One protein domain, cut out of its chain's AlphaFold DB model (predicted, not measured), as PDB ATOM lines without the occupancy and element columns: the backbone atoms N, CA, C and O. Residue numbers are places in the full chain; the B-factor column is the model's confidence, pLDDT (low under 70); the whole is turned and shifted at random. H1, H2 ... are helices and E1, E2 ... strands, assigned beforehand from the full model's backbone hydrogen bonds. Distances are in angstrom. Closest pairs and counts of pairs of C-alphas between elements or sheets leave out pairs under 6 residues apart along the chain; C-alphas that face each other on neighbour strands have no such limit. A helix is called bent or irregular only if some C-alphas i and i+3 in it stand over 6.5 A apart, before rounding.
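Overview. This is residues 157 to 247, 284 to 306 and 322 to 346 of the 351 residues of the protein "Putative adenosine deaminase domain-containing protein 2 isoform 4" of Scophthalmus maximus (UniProt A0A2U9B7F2). A twisted sheet of four antiparallel strands lies between two helices, the long H1 across one face and the short H3 over the edge strand E2 on the opposite face, making three layers. E2 runs on into a small hairpin, E3 and E4, and the loop of residues 223 to 235 beyond it makes one end of the longest axis; the turn of the long hairpin E1 and E2 makes the other end, while H4 and H5 lie off the sheet. The printed part has 139 residues, with five named helices and six named strands in the order H1 H2 E1 E2 E3 E4 H3 E5 H4 E6 H5, of class mixed, helices and strands. The larger sheet has the order E2 E1 E5 E6. The whole is compact, with a radius of gyration of the C-alphas of 16.6 A, and spans 58 by 38 by 37 A.

Arrangement. Start at H1, residues 160 to 178, which is on the sheet of E2, residues 207 to 218, E1, residues 191 to 201, E5, residues 286 to 292, and E6, residues 327 to 331, at a height over the sheet of 8.5 A. H1 runs across the strands, only just, at 63 degrees to E1 on the local plane; its closest C-alphas to E1 are those of Ser 170 and Ala 193, 6.2 A. H2, residues 182 to 187, is close to H1 but not clearly touching, with Leu 178 and Gln 185 their closest C-alphas at 6.3 A, and only grazes the sheet with residues 184 to 187. Look next at the hairpin E1 and E2, where N 194 and O 215 are 2.8 A apart, within hydrogen-bond range. E2 runs on into E3, residues 220 to 222, at 52 degrees, and E3 forms a hairpin with E4, residues 236 to 238, with N 237 and O 221 at 3.0 A. H3, residues 239 to 247, is on the opposite face from H1, at a height of 5.9 A over the sheet; the closest C-alphas of H3 and E2 are those of Ala 243 and Gly 217, 3.9 A. Across E1 and E5, find N 195 and O 289 at 2.9 A; across E5 and E6, N 290 and O 329 at 2.9 A. H4, residues 299 to 306, is not on the sheet and touches no helix. H5, residues 336 to 344, is not on the sheet either, but H3 and H5 are near each other. Every O i to N i+4 pair is within hydrogen-bond range in H1 and H3; the counts are 3 of 4 in H4, 4 of 5 in H5 and 0 of 2 in H2, where 2 of 3 O i to N i+3 pairs are within range.

Along the chain. Find C-alpha 160 at (-42.382, -24.474, 41.291); from there H1 runs 26.6 A to C-alpha 178. H2 is irregular, with C-alphas 183 and 186 at 7.2 A. E1 measures 31.0 A, and E2, beginning at C-alpha 207 at (-51.199, -30.402, 24.090), measures 32.8 A. E3 and E4 have three residues each, and H3 measures 12.1 A. E5 measures 20.1 A, H4 11.1 A and E6 12.3 A. H5 is only just irregular, with C-alphas 336 and 339 at 6.6 A, and ends at C-alpha 344, (-61.066, 1.551, 36.069).

Size, cuts and confidence. The two C-alphas farthest apart are those of Ala 204 and Trp 226, 58.4 A. Residues 248 to 283 are not printed, with 19.4 A between C-alphas 247 and 284, and residues 307 to 321 are not printed, with 13.1 A between C-alphas 306 and 322. The link from E3 to E4, 13 residues, is long. The mean pLDDT of the printed part is 78.2; residues 157 to 158, 296 to 306 and 322 to 346 are under 70.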
ATOM      1  N   TRP A 157     -50.202 -23.826  37.685       59.91
ATOM      2  CA  TRP A 157     -49.482 -22.560  37.839       59.91
ATOM      3  C   TRP A 157     -48.877 -22.311  39.232       59.91
ATOM      4  O   TRP A 157     -47.958 -21.506  39.375       59.91
ATOM      5  N   GLN A 158     -49.355 -23.001  40.265       64.00
ATOM      6  CA  GLN A 158     -48.782 -22.961  41.613       64.00
ATOM      7  C   GLN A 158     -47.499 -23.806  41.713       64.00
ATOM      8  O   GLN A 158     -46.753 -23.675  42.688       64.00
ATOM      9  N   SER A 159     -47.220 -24.650  40.709       81.94
ATOM     10  CA  SER A 159     -46.014 -25.479  40.657       81.94
ATOM     11  C   SER A 159     -44.735 -24.638  40.631       81.94
ATOM     12  O   SER A 159     -44.655 -23.574  40.012       81.94
ATOM     13  N   GLU A 160     -43.686 -25.144  41.277       83.62
ATOM     14  CA  GLU A 160     -42.382 -24.474  41.291       83.62
ATOM     15  C   GLU A 160     -41.747 -24.436  39.887       83.62
ATOM     16  O   GLU A 160     -41.006 -23.509  39.564       83.62
ATOM     17  N   TRP A 161     -42.099 -25.390  39.014       89.38
ATOM     18  CA  TRP A 161     -41.727 -25.365  37.598       89.38
ATOM     19  C   TRP A 161     -42.310 -24.140  36.885       89.38
ATOM     20  O   TRP A 161     -41.554 -23.383  36.278       89.38
ATOM     21  N   HIS A 162     -43.616 -23.881  37.026       87.25
ATOM     22  CA  HIS A 162     -44.271 -22.725  36.406       87.25
ATOM     23  C   HIS A 162     -43.665 -21.401  36.887       87.25
ATOM     24  O   HIS A 162     -43.333 -20.545  36.067       87.25
ATOM     25  N   LYS A 163     -43.449 -21.236  38.203       87.19
ATOM     26  CA  LYS A 163     -42.816 -20.024  38.765       87.19
ATOM     27  C   LYS A 163     -41.423 -19.783  38.174       87.19
ATOM     28  O   LYS A 163     -41.113 -18.661  37.773       87.19
ATOM     29  N   ASN A 164     -40.598 -20.830  38.096       88.50
ATOM     30  CA  ASN A 164     -39.240 -20.735  37.562       88.50
ATOM     31  C   ASN A 164     -39.225 -20.509  36.044       88.50
ATOM     32  O   ASN A 164     -38.428 -19.705  35.563       88.50
ATOM     33  N   HIS A 165     -40.132 -21.136  35.292       92.12
ATOM     34  CA  HIS A 165     -40.266 -20.906  33.854       92.12
ATOM     35  C   HIS A 165     -40.711 -19.464  33.559       92.12
ATOM     36  O   HIS A 165     -40.058 -18.771  32.781       92.12
ATOM     37  N   MET A 166     -41.730 -18.963  34.272       91.44
ATOM     38  CA  MET A 166     -42.176 -17.561  34.238       91.44
ATOM     39  C   MET A 166     -41.044 -16.569  34.543       91.44
ATOM     40  O   MET A 166     -40.932 -15.535  33.877       91.44
ATOM     41  N   ALA A 167     -40.188 -16.878  35.522       92.00
ATOM     42  CA  ALA A 167     -39.026 -16.060  35.856       92.00
ATOM     43  C   ALA A 167     -37.957 -16.081  34.751       92.00
ATOM     44  O   ALA A 167     -37.432 -15.022  34.390       92.00
ATOM     45  N   ALA A 168     -37.660 -17.258  34.190       95.19
ATOM     46  CA  ALA A 168     -36.663 -17.442  33.138       95.19
ATOM     47  C   ALA A 168     -37.029 -16.673  31.860       95.19
ATOM     48  O   ALA A 168     -36.269 -15.798  31.447       95.19
ATOM     49  N   ILE A 169     -38.218 -16.907  31.293       96.50
ATOM     50  CA  ILE A 169     -38.663 -16.254  30.046       96.50
ATOM     51  C   ILE A 169     -38.772 -14.729  30.189       96.50
ATOM     52  O   ILE A 169     -38.468 -13.987  29.255       96.50
ATOM     53  N   SER A 170     -39.171 -14.238  31.369       95.88
ATOM     54  CA  SER A 170     -39.264 -12.800  31.644       95.88
ATOM     55  C   SER A 170     -37.876 -12.165  31.743       95.88
ATOM     56  O   SER A 170     -37.650 -11.083  31.202       95.88
ATOM     57  N   SER A 171     -36.933 -12.859  32.386       94.88
ATOM     58  CA  SER A 171     -35.544 -12.411  32.534       94.88
ATOM     59  C   SER A 171     -34.791 -12.434  31.207       94.88
ATOM     60  O   SER A 171     -34.156 -11.442  30.860       94.88
ATOM     61  N   GLU A 172     -34.925 -13.505  30.421       96.94
ATOM     62  CA  GLU A 172     -34.359 -13.606  29.074       96.94
ATOM     63  C   GLU A 172     -34.916 -12.505  28.162       96.94
ATOM     64  O   GLU A 172     -34.157 -11.805  27.483       96.94
ATOM     65  N   LYS A 173     -36.239 -12.285  28.184       96.94
ATOM     66  CA  LYS A 173     -36.852 -11.231  27.375       96.94
ATOM     67  C   LYS A 173     -36.387  -9.838  27.794       96.94
ATOM     68  O   LYS A 173     -36.216  -8.983  26.925       96.94
ATOM     69  N   PHE A 174     -36.145  -9.606  29.084       95.62
ATOM     70  CA  PHE A 174     -35.581  -8.341  29.548       95.62
ATOM     71  C   PHE A 174     -34.106  -8.180  29.174       95.62
ATOM     72  O   PHE A 174     -33.735  -7.127  28.674       95.62
ATOM     73  N   ASP A 175     -33.281  -9.217  29.312       95.88
ATOM     74  CA  ASP A 175     -31.870  -9.172  28.912       95.88
ATOM     75  C   ASP A 175     -31.700  -9.025  27.388       95.88
ATOM     76  O   ASP A 175     -30.752  -8.393  26.922       95.88
ATOM     77  N   SER A 176     -32.659  -9.515  26.595       96.88
ATOM     78  CA  SER A 176     -32.780  -9.202  25.166       96.88
ATOM     79  C   SER A 176     -33.086  -7.716  24.912       96.88
ATOM     80  O   SER A 176     -32.494  -7.129  24.008       96.88
ATOM     81  N   LEU A 177     -33.961  -7.090  25.708       95.06
ATOM     82  CA  LEU A 177     -34.265  -5.655  25.605       95.06
ATOM     83  C   LEU A 177     -33.095  -4.777  26.081       95.06
ATOM     84  O   LEU A 177     -32.779  -3.789  25.428       95.06
ATOM     85  N   LEU A 178     -32.414  -5.154  27.165       94.38
ATOM     86  CA  LEU A 178     -31.265  -4.428  27.718       94.38
ATOM     87  C   LEU A 178     -30.088  -4.338  26.739       94.38
ATOM     88  O   LEU A 178     -29.424  -3.307  26.684       94.38
ATOM     89  N   LYS A 179     -29.873  -5.363  25.904       96.00
ATOM     90  CA  LYS A 179     -28.888  -5.321  24.804       96.00
ATOM     91  C   LYS A 179     -29.182  -4.234  23.760       96.00
ATOM     92  O   LYS A 179     -28.261  -3.801  23.081       96.00
ATOM     93  N   MET A 180     -30.442  -3.811  23.619       95.44
ATOM     94  CA  MET A 180     -30.856  -2.725  22.718       95.44
ATOM     95  C   MET A 180     -30.983  -1.372  23.434       95.44
ATOM     96  O   MET A 180     -30.869  -0.334  22.790       95.44
ATOM     97  N   PHE A 181     -31.224  -1.377  24.749       92.94
ATOM     98  CA  PHE A 181     -31.466  -0.183  25.562       92.94
ATOM     99  C   PHE A 181     -30.665  -0.245  26.884       92.94
ATOM    100  O   PHE A 181     -31.250  -0.462  27.953       92.94
ATOM    101  N   PRO A 182     -29.327  -0.080  26.838       93.00
ATOM    102  CA  PRO A 182     -28.447  -0.284  27.993       93.00
ATOM    103  C   PRO A 182     -28.702   0.695  29.150       93.00
ATOM    104  O   PRO A 182     -28.451   0.350  30.304       93.00
ATOM    105  N   ASP A 183     -29.280   1.869  28.885       92.38
ATOM    106  CA  ASP A 183     -29.633   2.876  29.900       92.38
ATOM    107  C   ASP A 183     -30.546   2.315  31.010       92.38
ATOM    108  O   ASP A 183     -30.508   2.757  32.160       92.38
ATOM    109  N   PHE A 184     -31.345   1.289  30.695       88.44
ATOM    110  CA  PHE A 184     -32.260   0.643  31.638       88.44
ATOM    111  C   PHE A 184     -31.601  -0.459  32.487       88.44
ATOM    112  O   PHE A 184     -32.285  -1.076  33.309       88.44
ATOM    113  N   GLN A 185     -30.287  -0.695  32.367       90.69
ATOM    114  CA  GLN A 185     -29.561  -1.718  33.138       90.69
ATOM    115  C   GLN A 185     -29.735  -1.538  34.656       90.69
ATOM    116  O   GLN A 185     -29.944  -2.514  35.383       90.69
ATOM    117  N   GLY A 186     -29.760  -0.290  35.141       89.44
ATOM    118  CA  GLY A 186     -30.035   0.034  36.549       89.44
ATOM    119  C   GLY A 186     -31.434  -0.386  37.037       89.44
ATOM    120  O   GLY A 186     -31.665  -0.508  38.242       89.44
ATOM    121  N   CYS A 187     -32.365  -0.663  36.120       87.75
ATOM    122  CA  CYS A 187     -33.708  -1.154  36.415       87.75
ATOM    123  C   CYS A 187     -33.839  -2.687  36.372       87.75
ATOM    124  O   CYS A 187     -34.903  -3.182  36.737       87.75
ATOM    125  N   LYS A 188     -32.790  -3.462  36.033       89.25
ATOM    126  CA  LYS A 188     -32.847  -4.945  35.999       89.25
ATOM    127  C   LYS A 188     -33.387  -5.567  37.289       89.25
ATOM    128  O   LYS A 188     -34.155  -6.521  37.244       89.25
ATOM    129  N   ASN A 189     -33.070  -4.969  38.433       87.88
ATOM    130  CA  ASN A 189     -33.527  -5.409  39.754       87.88
ATOM    131  C   ASN A 189     -34.957  -4.967  40.136       87.88
ATOM    132  O   ASN A 189     -35.327  -5.149  41.295       87.88
ATOM    133  N   HIS A 190     -35.716  -4.348  39.223       91.56
ATOM    134  CA  HIS A 190     -37.075  -3.836  39.437       91.56
ATOM    135  C   HIS A 190     -37.889  -3.963  38.138       91.56
ATOM    136  O   HIS A 190     -38.030  -2.998  37.384       91.56
ATOM    137  N   MET A 191     -38.391  -5.166  37.863       93.94
ATOM    138  CA  MET A 191     -39.018  -5.543  36.595       93.94
ATOM    139  C   MET A 191     -40.270  -6.400  36.827       93.94
ATOM    140  O   MET A 191     -40.297  -7.254  37.716       93.94
ATOM    141  N   ALA A 192     -41.294  -6.181  36.003       95.50
ATOM    142  CA  ALA A 192     -42.521  -6.963  35.973       95.50
ATOM    143  C   ALA A 192     -42.945  -7.245  34.527       95.50
ATOM    144  O   ALA A 192     -42.780  -6.401  33.644       95.50
ATOM    145  N   ALA A 193     -43.510  -8.423  34.289       97.00
ATOM    146  CA  ALA A 193     -43.894  -8.895  32.966       97.00
ATOM    147  C   ALA A 193     -45.263  -9.581  33.004       97.00
ATOM    148  O   ALA A 193     -45.558 -10.348  33.917       97.00
ATOM    149  N   PHE A 194     -46.080  -9.326  31.985       97.44
ATOM    150  CA  PHE A 194     -47.274 -10.108  31.698       97.44
ATOM    151  C   PHE A 194     -46.949 -11.141  30.627       97.44
ATOM    152  O   PHE A 194     -46.528 -10.799  29.516       97.44
ATOM    153  N   VAL A 195     -47.171 -12.401  30.974       96.44
ATOM    154  CA  VAL A 195     -46.998 -13.555  30.100       96.44
ATOM    155  C   VAL A 195     -48.376 -14.086  29.741       96.44
ATOM    156  O   VAL A 195     -49.179 -14.392  30.618       96.44
ATOM    157  N   LEU A 196     -48.645 -14.173  28.444       96.12
ATOM    158  CA  LEU A 196     -49.765 -14.924  27.905       96.12
ATOM    159  C   LEU A 196     -49.362 -16.398  27.860       96.12
ATOM    160  O   LEU A 196     -48.266 -16.713  27.390       96.12
ATOM    161  N   ILE A 197     -50.234 -17.277  28.335       94.38
ATOM    162  CA  ILE A 197     -50.047 -18.725  28.288       94.38
ATOM    163  C   ILE A 197     -51.240 -19.294  27.531       94.38
ATOM    164  O   ILE A 197     -52.378 -18.970  27.858       94.38
ATOM    165  N   GLY A 198     -50.983 -20.088  26.497       91.88
ATOM    166  CA  GLY A 198     -52.020 -20.746  25.705       91.88
ATOM    167  C   GLY A 198     -51.668 -22.204  25.452       91.88
ATOM    168  O   GLY A 198     -50.491 -22.539  25.339       91.88
ATOM    169  N   GLU A 199     -52.669 -23.073  25.349       90.94
ATOM    170  CA  GLU A 199     -52.449 -24.444  24.884       90.94
ATOM    171  C   GLU A 199     -52.222 -24.467  23.362       90.94
ATOM    172  O   GLU A 199     -52.980 -23.871  22.599       90.94
ATOM    173  N   VAL A 200     -51.177 -25.167  22.924       88.00
ATOM    174  CA  VAL A 200     -50.828 -25.393  21.516       88.00
ATOM    175  C   VAL A 200     -50.511 -26.876  21.331       88.00
ATOM    176  O   VAL A 200     -49.819 -27.468  22.160       88.00
ATOM    177  N   LEU A 201     -51.005 -27.487  20.254       89.06
ATOM    178  CA  LEU A 201     -50.675 -28.873  19.915       89.06
ATOM    179  C   LEU A 201     -49.262 -28.952  19.321       89.06
ATOM    180  O   LEU A 201     -48.890 -28.129  18.483       89.06
ATOM    181  N   ASP A 202     -48.479 -29.940  19.743       86.44
ATOM    182  CA  ASP A 202     -47.186 -30.243  19.128       86.44
ATOM    183  C   ASP A 202     -47.321 -31.108  17.859       86.44
ATOM    184  O   ASP A 202     -48.413 -31.511  17.458       86.44
ATOM    185  N   THR A 203     -46.193 -31.420  17.216       87.56
ATOM    186  CA  THR A 203     -46.134 -32.229  15.984       87.56
ATOM    187  C   THR A 203     -46.657 -33.666  16.149       87.56
ATOM    188  O   THR A 203     -46.887 -34.339  15.148       87.56
ATOM    189  N   ALA A 204     -46.845 -34.152  17.380       88.94
ATOM    190  CA  ALA A 204     -47.458 -35.445  17.686       88.94
ATOM    191  C   ALA A 204     -48.947 -35.322  18.085       88.94
ATOM    192  O   ALA A 204     -49.578 -36.325  18.412       88.94
ATOM    193  N   GLY A 205     -49.517 -34.109  18.060       87.50
ATOM    194  CA  GLY A 205     -50.884 -33.825  18.500       87.50
ATOM    195  C   GLY A 205     -51.040 -33.699  20.019       87.50
ATOM    196  O   GLY A 205     -52.166 -33.599  20.504       87.50
ATOM    197  N   CYS A 206     -49.945 -33.692  20.784       86.69
ATOM    198  CA  CYS A 206     -49.997 -33.577  22.239       86.69
ATOM    199  C   CYS A 206     -50.137 -32.103  22.665       86.69
ATOM    200  O   CYS A 206     -49.386 -31.255  22.170       86.69
ATOM    201  N   PRO A 207     -51.046 -31.768  23.599       86.75
ATOM    202  CA  PRO A 207     -51.199 -30.402  24.090       86.75
ATOM    203  C   PRO A 207     -49.991 -29.969  24.930       86.75
ATOM    204  O   PRO A 207     -49.537 -30.695  25.817       86.75
ATOM    205  N   ARG A 208     -49.484 -28.760  24.674       88.50
ATOM    206  CA  ARG A 208     -48.408 -28.114  25.437       88.50
ATOM    207  C   ARG A 208     -48.759 -26.667  25.756       88.50
ATOM    208  O   ARG A 208     -49.400 -25.985  24.964       88.50
ATOM    209  N   GLU A 209     -48.277 -26.168  26.885       90.44
ATOM    210  CA  GLU A 209     -48.358 -24.744  27.217       90.44
ATOM    211  C   GLU A 209     -47.304 -23.944  26.425       90.44
ATOM    212  O   GLU A 209     -46.099 -24.163  26.571       90.44
ATOM    213  N   GLN A 210     -47.742 -22.983  25.610       92.88
ATOM    214  CA  GLN A 210     -46.887 -21.964  25.005       92.88
ATOM    215  C   GLN A 210     -46.897 -20.702  25.873       92.88
ATOM    216  O   GLN A 210     -47.936 -20.068  26.046       92.88
ATOM    217  N   TYR A 211     -45.720 -20.295  26.350       95.12
ATOM    218  CA  TYR A 211     -45.525 -19.083  27.144       95.12
ATOM    219  C   TYR A 211     -45.007 -17.929  26.270       95.12
ATOM    220  O   TYR A 211     -44.046 -18.087  25.515       95.12
ATOM    221  N   LYS A 212     -45.613 -16.741  26.381       96.56
ATOM    222  CA  LYS A 212     -45.297 -15.567  25.549       96.56
ATOM    223  C   LYS A 212     -45.341 -14.275  26.365       96.56
ATOM    224  O   LYS A 212     -46.409 -13.825  26.767       96.56
ATOM    225  N   VAL A 213     -44.192 -13.631  26.586       97.69
ATOM    226  CA  VAL A 213     -44.134 -12.296  27.218       97.69
ATOM    227  C   VAL A 213     -44.797 -11.273  26.283       97.69
ATOM    228  O   VAL A 213     -44.264 -10.975  25.213       97.69
ATOM    229  N   VAL A 214     -45.962 -10.743  26.674       97.50
ATOM    230  CA  VAL A 214     -46.778  -9.820  25.853       97.50
ATOM    231  C   VAL A 214     -46.673  -8.359  26.286       97.50
ATOM    232  O   VAL A 214     -46.837  -7.461  25.460       97.50
ATOM    233  N   ALA A 215     -46.349  -8.106  27.554       97.88
ATOM    234  CA  ALA A 215     -46.060  -6.773  28.067       97.88
ATOM    235  C   ALA A 215     -45.005  -6.836  29.175       97.88
ATOM    236  O   ALA A 215     -44.921  -7.816  29.909       97.88
ATOM    237  N   LEU A 216     -44.203  -5.782  29.300       96.81
ATOM    238  CA  LEU A 216     -43.131  -5.682  30.285       96.81
ATOM    239  C   LEU A 216     -42.998  -4.231  30.751       96.81
ATOM    240  O   LEU A 216     -43.197  -3.301  29.968       96.81
ATOM    241  N   GLY A 217     -42.652  -4.046  32.021       95.56
ATOM    242  CA  GLY A 217     -42.289  -2.761  32.600       95.56
ATOM    243  C   GLY A 217     -41.131  -2.893  33.582       95.56
ATOM    244  O   GLY A 217     -40.951  -3.931  34.217       95.56
ATOM    245  N   ALA A 218     -40.345  -1.830  33.711       93.88
ATOM    246  CA  ALA A 218     -39.240  -1.748  34.654       93.88
ATOM    247  C   ALA A 218     -39.189  -0.348  35.280       93.88
ATOM    248  O   ALA A 218     -39.560   0.630  34.631       93.88
ATOM    249  N   GLY A 219     -38.758  -0.263  36.539       91.50
ATOM    250  CA  GLY A 219     -38.696   0.992  37.293       91.50
ATOM    251  C   GLY A 219     -39.117   0.857  38.761       91.50
ATOM    252  O   GLY A 219     -39.690  -0.152  39.178       91.50
ATOM    253  N   ARG A 220     -38.774   1.869  39.568       88.81
ATOM    254  CA  ARG A 220     -38.822   1.826  41.048       88.81
ATOM    255  C   ARG A 220     -39.213   3.152  41.719       88.81
ATOM    256  O   ARG A 220     -38.859   3.381  42.871       88.81
ATOM    257  N   THR A 221     -39.826   4.066  40.971       87.62
ATOM    258  CA  THR A 221     -40.031   5.463  41.390       87.62
ATOM    259  C   THR A 221     -41.308   6.037  40.802       87.62
ATOM    260  O   THR A 221     -41.575   5.852  39.617       87.62
ATOM    261  N   SER A 222     -42.027   6.830  41.589       88.19
ATOM    262  CA  SER A 222     -43.000   7.803  41.092       88.19
ATOM    263  C   SER A 222     -42.323   9.096  40.618       88.19
ATOM    264  O   SER A 222     -41.161   9.377  40.935       88.19
ATOM    265  N   CYS A 223     -43.058   9.904  39.855       86.00
ATOM    266  CA  CYS A 223     -42.681  11.279  39.572       86.00
ATOM    267  C   CYS A 223     -42.767  12.115  40.859       86.00
ATOM    268  O   CYS A 223     -43.732  12.010  41.610       86.00
ATOM    269  N   ARG A 224     -41.761  12.964  41.107       84.12
ATOM    270  CA  ARG A 224     -41.716  13.887  42.261       84.12
ATOM    271  C   ARG A 224     -42.193  15.310  41.932       84.12
ATOM    272  O   ARG A 224     -42.004  16.217  42.736       84.12
ATOM    273  N   ARG A 225     -42.736  15.529  40.732       86.81
ATOM    274  CA  ARG A 225     -43.316  16.814  40.311       86.81
ATOM    275  C   ARG A 225     -44.801  16.855  40.673       86.81
ATOM    276  O   ARG A 225     -45.394  15.822  40.970       86.81
ATOM    277  N   TRP A 226     -45.392  18.047  40.621       87.06
ATOM    278  CA  TRP A 226     -46.834  18.236  40.763       87.06
ATOM    279  C   TRP A 226     -47.624  17.351  39.792       87.06
ATOM    280  O   TRP A 226     -47.206  17.142  38.648       87.06
ATOM    281  N   LEU A 227     -48.773  16.852  40.254       86.75
ATOM    282  CA  LEU A 227     -49.670  16.053  39.426       86.75
ATOM    283  C   LEU A 227     -50.161  16.886  38.237       86.75
ATOM    284  O   LEU A 227     -50.527  18.052  38.368       86.75
ATOM    285  N   CYS A 228     -50.132  16.268  37.061       86.56
ATOM    286  CA  CYS A 228     -50.438  16.901  35.788       86.56
ATOM    287  C   CYS A 228     -51.422  16.016  35.022       86.56
ATOM    288  O   CYS A 228     -51.111  14.864  34.706       86.56
ATOM    289  N   TYR A 229     -52.614  16.547  34.766       89.38
ATOM    290  CA  TYR A 229     -53.782  15.785  34.310       89.38
ATOM    291  C   TYR A 229     -54.022  15.879  32.795       89.38
ATOM    292  O   TYR A 229     -54.989  15.337  32.277       89.38
ATOM    293  N   ASN A 230     -53.099  16.501  32.055       91.69
ATOM    294  CA  ASN A 230     -53.141  16.653  30.594       91.69
ATOM    295  C   ASN A 230     -52.882  15.348  29.799       91.69
ATOM    296  O   ASN A 230     -52.730  15.389  28.581       91.69
ATOM    297  N   GLY A 231     -52.728  14.205  30.476       87.62
ATOM    298  CA  GLY A 231     -52.420  12.904  29.873       87.62
ATOM    299  C   GLY A 231     -50.973  12.696  29.394       87.62
ATOM    300  O   GLY A 231     -50.621  11.564  29.058       87.62
ATOM    301  N   THR A 232     -50.104  13.718  29.391       89.44
ATOM    302  CA  THR A 232     -48.740  13.612  28.825       89.44
ATOM    303  C   THR A 232     -47.681  13.118  29.815       89.44
ATOM    304  O   THR A 232     -46.541  12.892  29.415       89.44
ATOM    305  N   MET A 233     -48.016  12.967  31.102       89.25
ATOM    306  CA  MET A 233     -47.082  12.546  32.153       89.25
ATOM    307  C   MET A 233     -47.473  11.193  32.761       89.25
ATOM    308  O   MET A 233     -48.649  10.892  32.956       89.25
ATOM    309  N   VAL A 234     -46.468  10.377  33.091       90.81
ATOM    310  CA  VAL A 234     -46.639   9.155  33.885       90.81
ATOM    311  C   VAL A 234     -46.193   9.450  35.316       90.81
ATOM    312  O   VAL A 234     -45.015   9.707  35.558       90.81
ATOM    313  N   HIS A 235     -47.143   9.445  36.254       90.94
ATOM    314  CA  HIS A 235     -46.891   9.796  37.660       90.94
ATOM    315  C   HIS A 235     -46.343   8.640  38.496       90.94
ATOM    316  O   HIS A 235     -45.640   8.878  39.471       90.94
ATOM    317  N   ASP A 236     -46.601   7.395  38.097       91.06
ATOM    318  CA  ASP A 236     -46.054   6.202  38.741       91.06
ATOM    319  C   ASP A 236     -45.307   5.337  37.713       91.06
ATOM    320  O   ASP A 236     -45.902   4.828  36.756       91.06
ATOM    321  N   CYS A 237     -43.995   5.191  37.925       91.81
ATOM    322  CA  CYS A 237     -43.095   4.382  37.112       91.81
ATOM    323  C   CYS A 237     -42.509   3.190  37.896       91.81
ATOM    324  O   CYS A 237     -41.385   2.760  37.631       91.81
ATOM    325  N   HIS A 238     -43.245   2.623  38.857       91.62
ATOM    326  CA  HIS A 238     -42.959   1.280  39.361       91.62
ATOM    327  C   HIS A 238     -43.209   0.232  38.265       91.62
ATOM    328  O   HIS A 238     -44.149   0.337  37.473       91.62
ATOM    329  N   ALA A 239     -42.382  -0.814  38.243       92.50
ATOM    330  CA  ALA A 239     -42.358  -1.827  37.189       92.50
ATOM    331  C   ALA A 239     -43.738  -2.409  36.826       92.50
ATOM    332  O   ALA A 239     -44.071  -2.491  35.646       92.50
ATOM    333  N   ILE A 240     -44.562  -2.749  37.824       92.81
ATOM    334  CA  ILE A 240     -45.908  -3.321  37.630       92.81
ATOM    335  C   ILE A 240     -46.870  -2.308  36.983       92.81
ATOM    336  O   ILE A 240     -47.682  -2.686  36.138       92.81
ATOM    337  N   VAL A 241     -46.760  -1.016  37.309       93.00
ATOM    338  CA  VAL A 241     -47.607   0.037  36.723       93.00
ATOM    339  C   VAL A 241     -47.236   0.277  35.259       93.00
ATOM    340  O   VAL A 241     -48.120   0.352  34.400       93.00
ATOM    341  N   ILE A 242     -45.937   0.298  34.944       95.56
ATOM    342  CA  ILE A 242     -45.457   0.355  33.557       95.56
ATOM    343  C   ILE A 242     -45.858  -0.912  32.786       95.56
ATOM    344  O   ILE A 242     -46.342  -0.806  31.660       95.56
ATOM    345  N   ALA A 243     -45.759  -2.096  33.401       96.50
ATOM    346  CA  ALA A 243     -46.187  -3.354  32.794       96.50
ATOM    347  C   ALA A 243     -47.698  -3.361  32.506       96.50
ATOM    348  O   ALA A 243     -48.100  -3.779  31.423       96.50
ATOM    349  N   ARG A 244     -48.541  -2.835  33.412       96.12
ATOM    350  CA  ARG A 244     -49.994  -2.695  33.191       96.12
ATOM    351  C   ARG A 244     -50.291  -1.710  32.060       96.12
ATOM    352  O   ARG A 244     -51.112  -2.005  31.196       96.12
ATOM    353  N   ARG A 245     -49.594  -0.570  32.002       96.06
ATOM    354  CA  ARG A 245     -49.706   0.387  30.883       96.06
ATOM    355  C   ARG A 245     -49.277  -0.230  29.546       96.06
ATOM    356  O   ARG A 245     -49.907   0.030  28.522       96.06
ATOM    357  N   ALA A 246     -48.249  -1.077  29.541       97.44
ATOM    358  CA  ALA A 246     -47.849  -1.847  28.366       97.44
ATOM    359  C   ALA A 246     -48.879  -2.937  28.000       97.44
ATOM    360  O   ALA A 246     -49.163  -3.121  26.817       97.44
ATOM    361  N   LEU A 247     -49.499  -3.592  28.989       97.69
ATOM    362  CA  LEU A 247     -50.560  -4.581  28.780       97.69
ATOM    363  C   LEU A 247     -51.796  -3.958  28.124       97.69
ATOM    364  O   LEU A 247     -52.321  -4.536  27.179       97.69
ATOM    365  N   PRO A 284     -60.809 -19.862  25.092       90.12
ATOM    366  CA  PRO A 284     -60.585 -20.939  26.044       90.12
ATOM    367  C   PRO A 284     -59.133 -21.415  25.984       90.12
ATOM    368  O   PRO A 284     -58.473 -21.342  24.948       90.12
ATOM    369  N   LYS A 285     -58.634 -21.917  27.119       90.06
ATOM    370  CA  LYS A 285     -57.241 -22.360  27.301       90.06
ATOM    371  C   LYS A 285     -56.179 -21.254  27.168       90.06
ATOM    372  O   LYS A 285     -54.993 -21.572  27.223       90.06
ATOM    373  N   ILE A 286     -56.569 -19.980  27.056       91.81
ATOM    374  CA  ILE A 286     -55.668 -18.830  27.213       91.81
ATOM    375  C   ILE A 286     -55.778 -18.268  28.637       91.81
ATOM    376  O   ILE A 286     -56.870 -18.040  29.155       91.81
ATOM    377  N   SER A 287     -54.637 -17.988  29.264       91.38
ATOM    378  CA  SER A 287     -54.532 -17.267  30.534       91.38
ATOM    379  C   SER A 287     -53.447 -16.187  30.477       91.38
ATOM    380  O   SER A 287     -52.587 -16.167  29.593       91.38
ATOM    381  N   LEU A 288     -53.487 -15.247  31.427       94.00
ATOM    382  CA  LEU A 288     -52.507 -14.169  31.540       94.00
ATOM    383  C   LEU A 288     -51.934 -14.128  32.958       94.00
ATOM    384  O   LEU A 288     -52.671 -14.042  33.940       94.00
ATOM    385  N   HIS A 289     -50.613 -14.207  33.062       94.00
ATOM    386  CA  HIS A 289     -49.893 -14.352  34.322       94.00
ATOM    387  C   HIS A 289     -48.948 -13.164  34.519       94.00
ATOM    388  O   HIS A 289     -48.179 -12.811  33.623       94.00
ATOM    389  N   LEU A 290     -49.005 -12.537  35.694       94.62
ATOM    390  CA  LEU A 290     -48.080 -11.486  36.107       94.62
ATOM    391  C   LEU A 290     -46.883 -12.118  36.824       94.62
ATOM    392  O   LEU A 290     -47.058 -12.780  37.843       94.62
ATOM    393  N   TYR A 291     -45.678 -11.867  36.321       93.50
ATOM    394  CA  TYR A 291     -44.417 -12.097  37.020       93.50
ATOM    395  C   TYR A 291     -43.834 -10.768  37.510       93.50
ATOM    396  O   TYR A 291     -43.895  -9.756  36.810       93.50
ATOM    397  N   THR A 292     -43.210 -10.775  38.688       91.62
ATOM    398  CA  THR A 292     -42.378  -9.669  39.178       91.62
ATOM    399  C   THR A 292     -41.141 -10.203  39.897       91.62
ATOM    400  O   THR A 292     -41.237 -11.119  40.716       91.62
ATOM    401  N   ASN A 293     -39.976  -9.606  39.620       89.50
ATOM    402  CA  ASN A 293     -38.713  -9.965  40.279       89.50
ATOM    403  C   ASN A 293     -38.488  -9.247  41.624       89.50
ATOM    404  O   ASN A 293     -37.447  -9.410  42.263       89.50
ATOM    405  N   ARG A 294     -39.480  -8.465  42.069       82.44
ATOM    406  CA  ARG A 294     -39.575  -7.881  43.413       82.44
ATOM    407  C   ARG A 294     -40.987  -8.020  43.962       82.44
ATOM    408  O   ARG A 294     -41.959  -7.868  43.225       82.44
ATOM    409  N   CYS A 295     -41.100  -8.228  45.272       73.31
ATOM    410  CA  CYS A 295     -42.370  -8.058  45.972       73.31
ATOM    411  C   CYS A 295     -42.860  -6.599  45.796       73.31
ATOM    412  O   CYS A 295     -42.043  -5.685  45.956       73.31
ATOM    413  N   PRO A 296     -44.136  -6.351  45.438       69.25
ATOM    414  CA  PRO A 296     -44.659  -4.995  45.300       69.25
ATOM    415  C   PRO A 296     -44.607  -4.218  46.620       69.25
ATOM    416  O   PRO A 296     -44.964  -4.736  47.680       69.25
ATOM    417  N   VAL A 297     -44.190  -2.953  46.529       64.56
ATOM    418  CA  VAL A 297     -44.112  -2.016  47.660       64.56
ATOM    419  C   VAL A 297     -45.503  -1.791  48.260       64.56
ATOM    420  O   VAL A 297     -46.488  -1.673  47.532       64.56
ATOM    421  N   GLY A 298     -45.584  -1.728  49.592       65.06
ATOM    422  CA  GLY A 298     -46.836  -1.584  50.339       65.06
ATOM    423  C   GLY A 298     -47.181  -2.837  51.146       65.06
ATOM    424  O   GLY A 298     -46.296  -3.503  51.681       65.06
ATOM    425  N   ALA A 299     -48.474  -3.166  51.253       56.78
ATOM    426  CA  ALA A 299     -48.961  -4.221  52.147       56.78
ATOM    427  C   ALA A 299     -48.275  -5.586  51.931       56.78
ATOM    428  O   ALA A 299     -47.869  -6.220  52.902       56.78
ATOM    429  N   ALA A 300     -48.069  -6.009  50.679       58.12
ATOM    430  CA  ALA A 300     -47.391  -7.269  50.357       58.12
ATOM    431  C   ALA A 300     -45.947  -7.323  50.898       58.12
ATOM    432  O   ALA A 300     -45.542  -8.316  51.507       58.12
ATOM    433  N   GLN A 301     -45.195  -6.230  50.751       56.66
ATOM    434  CA  GLN A 301     -43.838  -6.104  51.282       56.66
ATOM    435  C   GLN A 301     -43.809  -6.142  52.820       56.66
ATOM    436  O   GLN A 301     -42.911  -6.759  53.396       56.66
ATOM    437  N   ASN A 302     -44.816  -5.567  53.488       49.16
ATOM    438  CA  ASN A 302     -44.934  -5.599  54.952       49.16
ATOM    439  C   ASN A 302     -45.131  -7.021  55.506       49.16
ATOM    440  O   ASN A 302     -44.652  -7.312  56.600       49.16
ATOM    441  N   PHE A 303     -45.790  -7.917  54.764       52.62
ATOM    442  CA  PHE A 303     -45.819  -9.344  55.110       52.62
ATOM    443  C   PHE A 303     -44.477 -10.017  54.806       52.62
ATOM    444  O   PHE A 303     -43.954 -10.740  55.651       52.62
ATOM    445  N   CYS A 304     -43.870  -9.736  53.648       49.44
ATOM    446  CA  CYS A 304     -42.604 -10.345  53.229       49.44
ATOM    447  C   CYS A 304     -41.444 -10.109  54.222       49.44
ATOM    448  O   CYS A 304     -40.607 -10.993  54.392       49.44
ATOM    449  N   PHE A 305     -41.402  -8.958  54.905       41.34
ATOM    450  CA  PHE A 305     -40.403  -8.670  55.947       41.34
ATOM    451  C   PHE A 305     -40.729  -9.244  57.337       41.34
ATOM    452  O   PHE A 305     -39.822  -9.385  58.149       41.34
ATOM    453  N   LYS A 306     -41.987  -9.589  57.643       39.56
ATOM    454  CA  LYS A 306     -42.384 -10.048  58.990       39.56
ATOM    455  C   LYS A 306     -42.017 -11.503  59.311       39.56
ATOM    456  O   LYS A 306     -42.116 -11.896  60.467       39.56
ATOM    457  N   LYS A 322     -47.337 -18.902  50.357       29.55
ATOM    458  CA  LYS A 322     -46.172 -19.640  50.878       29.55
ATOM    459  C   LYS A 322     -45.027 -19.682  49.852       29.55
ATOM    460  O   LYS A 322     -45.157 -20.304  48.806       29.55
ATOM    461  N   ARG A 323     -43.891 -19.073  50.225       31.48
ATOM    462  CA  ARG A 323     -42.533 -19.206  49.644       31.48
ATOM    463  C   ARG A 323     -42.409 -19.130  48.107       31.48
ATOM    464  O   ARG A 323     -42.488 -20.139  47.415       31.48
ATOM    465  N   SER A 324     -41.996 -17.963  47.616       32.41
ATOM    466  CA  SER A 324     -40.670 -17.763  46.992       32.41
ATOM    467  C   SER A 324     -40.410 -16.251  46.828       32.41
ATOM    468  O   SER A 324     -41.320 -15.444  47.009       32.41
ATOM    469  N   ASN A 325     -39.183 -15.839  46.485       39.91
ATOM    470  CA  ASN A 325     -38.845 -14.419  46.261       39.91
ATOM    471  C   ASN A 325     -39.332 -13.872  44.897       39.91
ATOM    472  O   ASN A 325     -38.928 -12.786  44.485       39.91
ATOM    473  N   CYS A 326     -40.180 -14.619  44.186       40.91
ATOM    474  CA  CYS A 326     -40.767 -14.255  42.898       40.91
ATOM    475  C   CYS A 326     -42.273 -14.530  42.931       40.91
ATOM    476  O   CYS A 326     -42.700 -15.679  43.017       40.91
ATOM    477  N   SER A 327     -43.092 -13.484  42.826       49.94
ATOM    478  CA  SER A 327     -44.546 -13.641  42.760       49.94
ATOM    479  C   SER A 327     -44.980 -13.828  41.307       49.94
ATOM    480  O   SER A 327     -44.976 -12.874  40.531       49.94
ATOM    481  N   ALA A 328     -45.356 -15.059  40.956       35.62
ATOM    482  CA  ALA A 328     -46.164 -15.352  39.777       35.62
ATOM    483  C   ALA A 328     -47.643 -15.389  40.198       35.62
ATOM    484  O   ALA A 328     -47.998 -16.119  41.123       35.62
ATOM    485  N   MET A 329     -48.496 -14.598  39.547       50.16
ATOM    486  CA  MET A 329     -49.930 -14.522  39.842       50.16
ATOM    487  C   MET A 329     -50.744 -14.688  38.558       50.16
ATOM    488  O   MET A 329     -50.631 -13.878  37.636       50.16
ATOM    489  N   LYS A 330     -51.586 -15.725  38.512       41.28
ATOM    490  CA  LYS A 330     -52.607 -15.910  37.475       41.28
ATOM    491  C   LYS A 330     -53.677 -14.827  37.625       41.28
ATOM    492  O   LYS A 330     -54.213 -14.640  38.716       41.28
ATOM    493  N   LEU A 331     -53.993 -14.120  36.543       47.56
ATOM    494  CA  LEU A 331     -55.157 -13.241  36.491       47.56
ATOM    495  C   LEU A 331     -56.336 -14.011  35.896       47.56
ATOM    496  O   LEU A 331     -56.309 -14.396  34.728       47.56
ATOM    497  N   ASN A 332     -57.378 -14.221  36.701       37.59
ATOM    498  CA  ASN A 332     -58.631 -14.810  36.243       37.59
ATOM    499  C   ASN A 332     -59.506 -13.714  35.621       37.59
ATOM    500  O   ASN A 332     -59.943 -12.793  36.309       37.59
ATOM    501  N   PHE A 333     -59.758 -13.818  34.316       37.84
ATOM    502  CA  PHE A 333     -60.592 -12.871  33.562       37.84
ATOM    503  C   PHE A 333     -62.090 -13.221  33.589       37.84
ATOM    504  O   PHE A 333     -62.905 -12.426  33.128       37.84
ATOM    505  N   ASN A 334     -62.456 -14.364  34.179       31.80
ATOM    506  CA  ASN A 334     -63.838 -14.816  34.323       31.80
ATOM    507  C   ASN A 334     -64.524 -14.134  35.512       31.80
ATOM    508  O   ASN A 334     -64.755 -14.757  36.539       31.80
ATOM    509  N   GLU A 335     -64.802 -12.843  35.352       28.89
ATOM    510  CA  GLU A 335     -65.948 -12.122  35.918       28.89
ATOM    511  C   GLU A 335     -65.916 -10.684  35.379       28.89
ATOM    512  O   GLU A 335     -64.843 -10.100  35.179       28.89
ATOM    513  N   THR A 336     -67.091 -10.076  35.182       33.53
ATOM    514  CA  THR A 336     -67.246  -8.706  34.644       33.53
ATOM    515  C   THR A 336     -66.542  -7.631  35.484       33.53
ATOM    516  O   THR A 336     -66.323  -6.514  35.012       33.53
ATOM    517  N   CYS A 337     -66.111  -7.973  36.698       29.67
ATOM    518  CA  CYS A 337     -65.308  -7.141  37.581       29.67
ATOM    519  C   CYS A 337     -63.855  -6.934  37.109       29.67
ATOM    520  O   CYS A 337     -63.351  -5.825  37.250       29.67
ATOM    521  N   ASN A 338     -63.152  -7.930  36.544       34.16
ATOM    522  CA  ASN A 338     -61.677  -7.864  36.454       34.16
ATOM    523  C   ASN A 338     -61.114  -7.089  35.251       34.16
ATOM    524  O   ASN A 338     -60.164  -6.320  35.424       34.16
ATOM    525  N   ILE A 339     -61.708  -7.198  34.055       34.72
ATOM    526  CA  ILE A 339     -61.374  -6.284  32.938       34.72
ATOM    527  C   ILE A 339     -61.721  -4.849  33.346       34.72
ATOM    528  O   ILE A 339     -60.916  -3.929  33.185       34.72
ATOM    529  N   THR A 340     -62.887  -4.688  33.973       31.19
ATOM    530  CA  THR A 340     -63.372  -3.424  34.523       31.19
ATOM    531  C   THR A 340     -62.425  -2.860  35.585       31.19
ATOM    532  O   THR A 340     -62.171  -1.667  35.560       31.19
ATOM    533  N   PHE A 341     -61.800  -3.663  36.452       30.22
ATOM    534  CA  PHE A 341     -60.802  -3.187  37.425       30.22
ATOM    535  C   PHE A 341     -59.475  -2.801  36.748       30.22
ATOM    536  O   PHE A 341     -58.907  -1.737  37.014       30.22
ATOM    537  N   LEU A 342     -59.001  -3.624  35.804       31.50
ATOM    538  CA  LEU A 342     -57.782  -3.364  35.026       31.50
ATOM    539  C   LEU A 342     -57.884  -2.105  34.150       31.50
ATOM    540  O   LEU A 342     -56.845  -1.500  33.860       31.50
ATOM    541  N   LEU A 343     -59.096  -1.670  33.795       36.66
ATOM    542  CA  LEU A 343     -59.384  -0.385  33.148       36.66
ATOM    543  C   LEU A 343     -59.684   0.735  34.169       36.66
ATOM    544  O   LEU A 343     -59.030   1.778  34.131       36.66
ATOM    545  N   ASN A 344     -60.584   0.521  35.135       29.33
ATOM    546  CA  ASN A 344     -61.066   1.551  36.069       29.33
ATOM    547  C   ASN A 344     -60.024   2.021  37.091       29.33
ATOM    548  O   ASN A 344     -60.112   3.162  37.545       29.33
ATOM    549  N   CYS A 345     -58.957   1.257  37.349       27.62
ATOM    550  CA  CYS A 345     -57.741   1.778  37.993       27.62
ATOM    551  C   CYS A 345     -56.948   2.765  37.099       27.62
ATOM    552  O   CYS A 345     -55.743   2.952  37.277       27.62
ATOM    553  N   GLN A 346     -57.573   3.338  36.068       33.34
ATOM    554  CA  GLN A 346     -57.207   4.611  35.445       33.34
ATOM    555  C   GLN A 346     -58.395   5.580  35.253       33.34
ATOM    556  O   GLN A 346     -58.150   6.683  34.788       33.34
TER     557      GLN A 346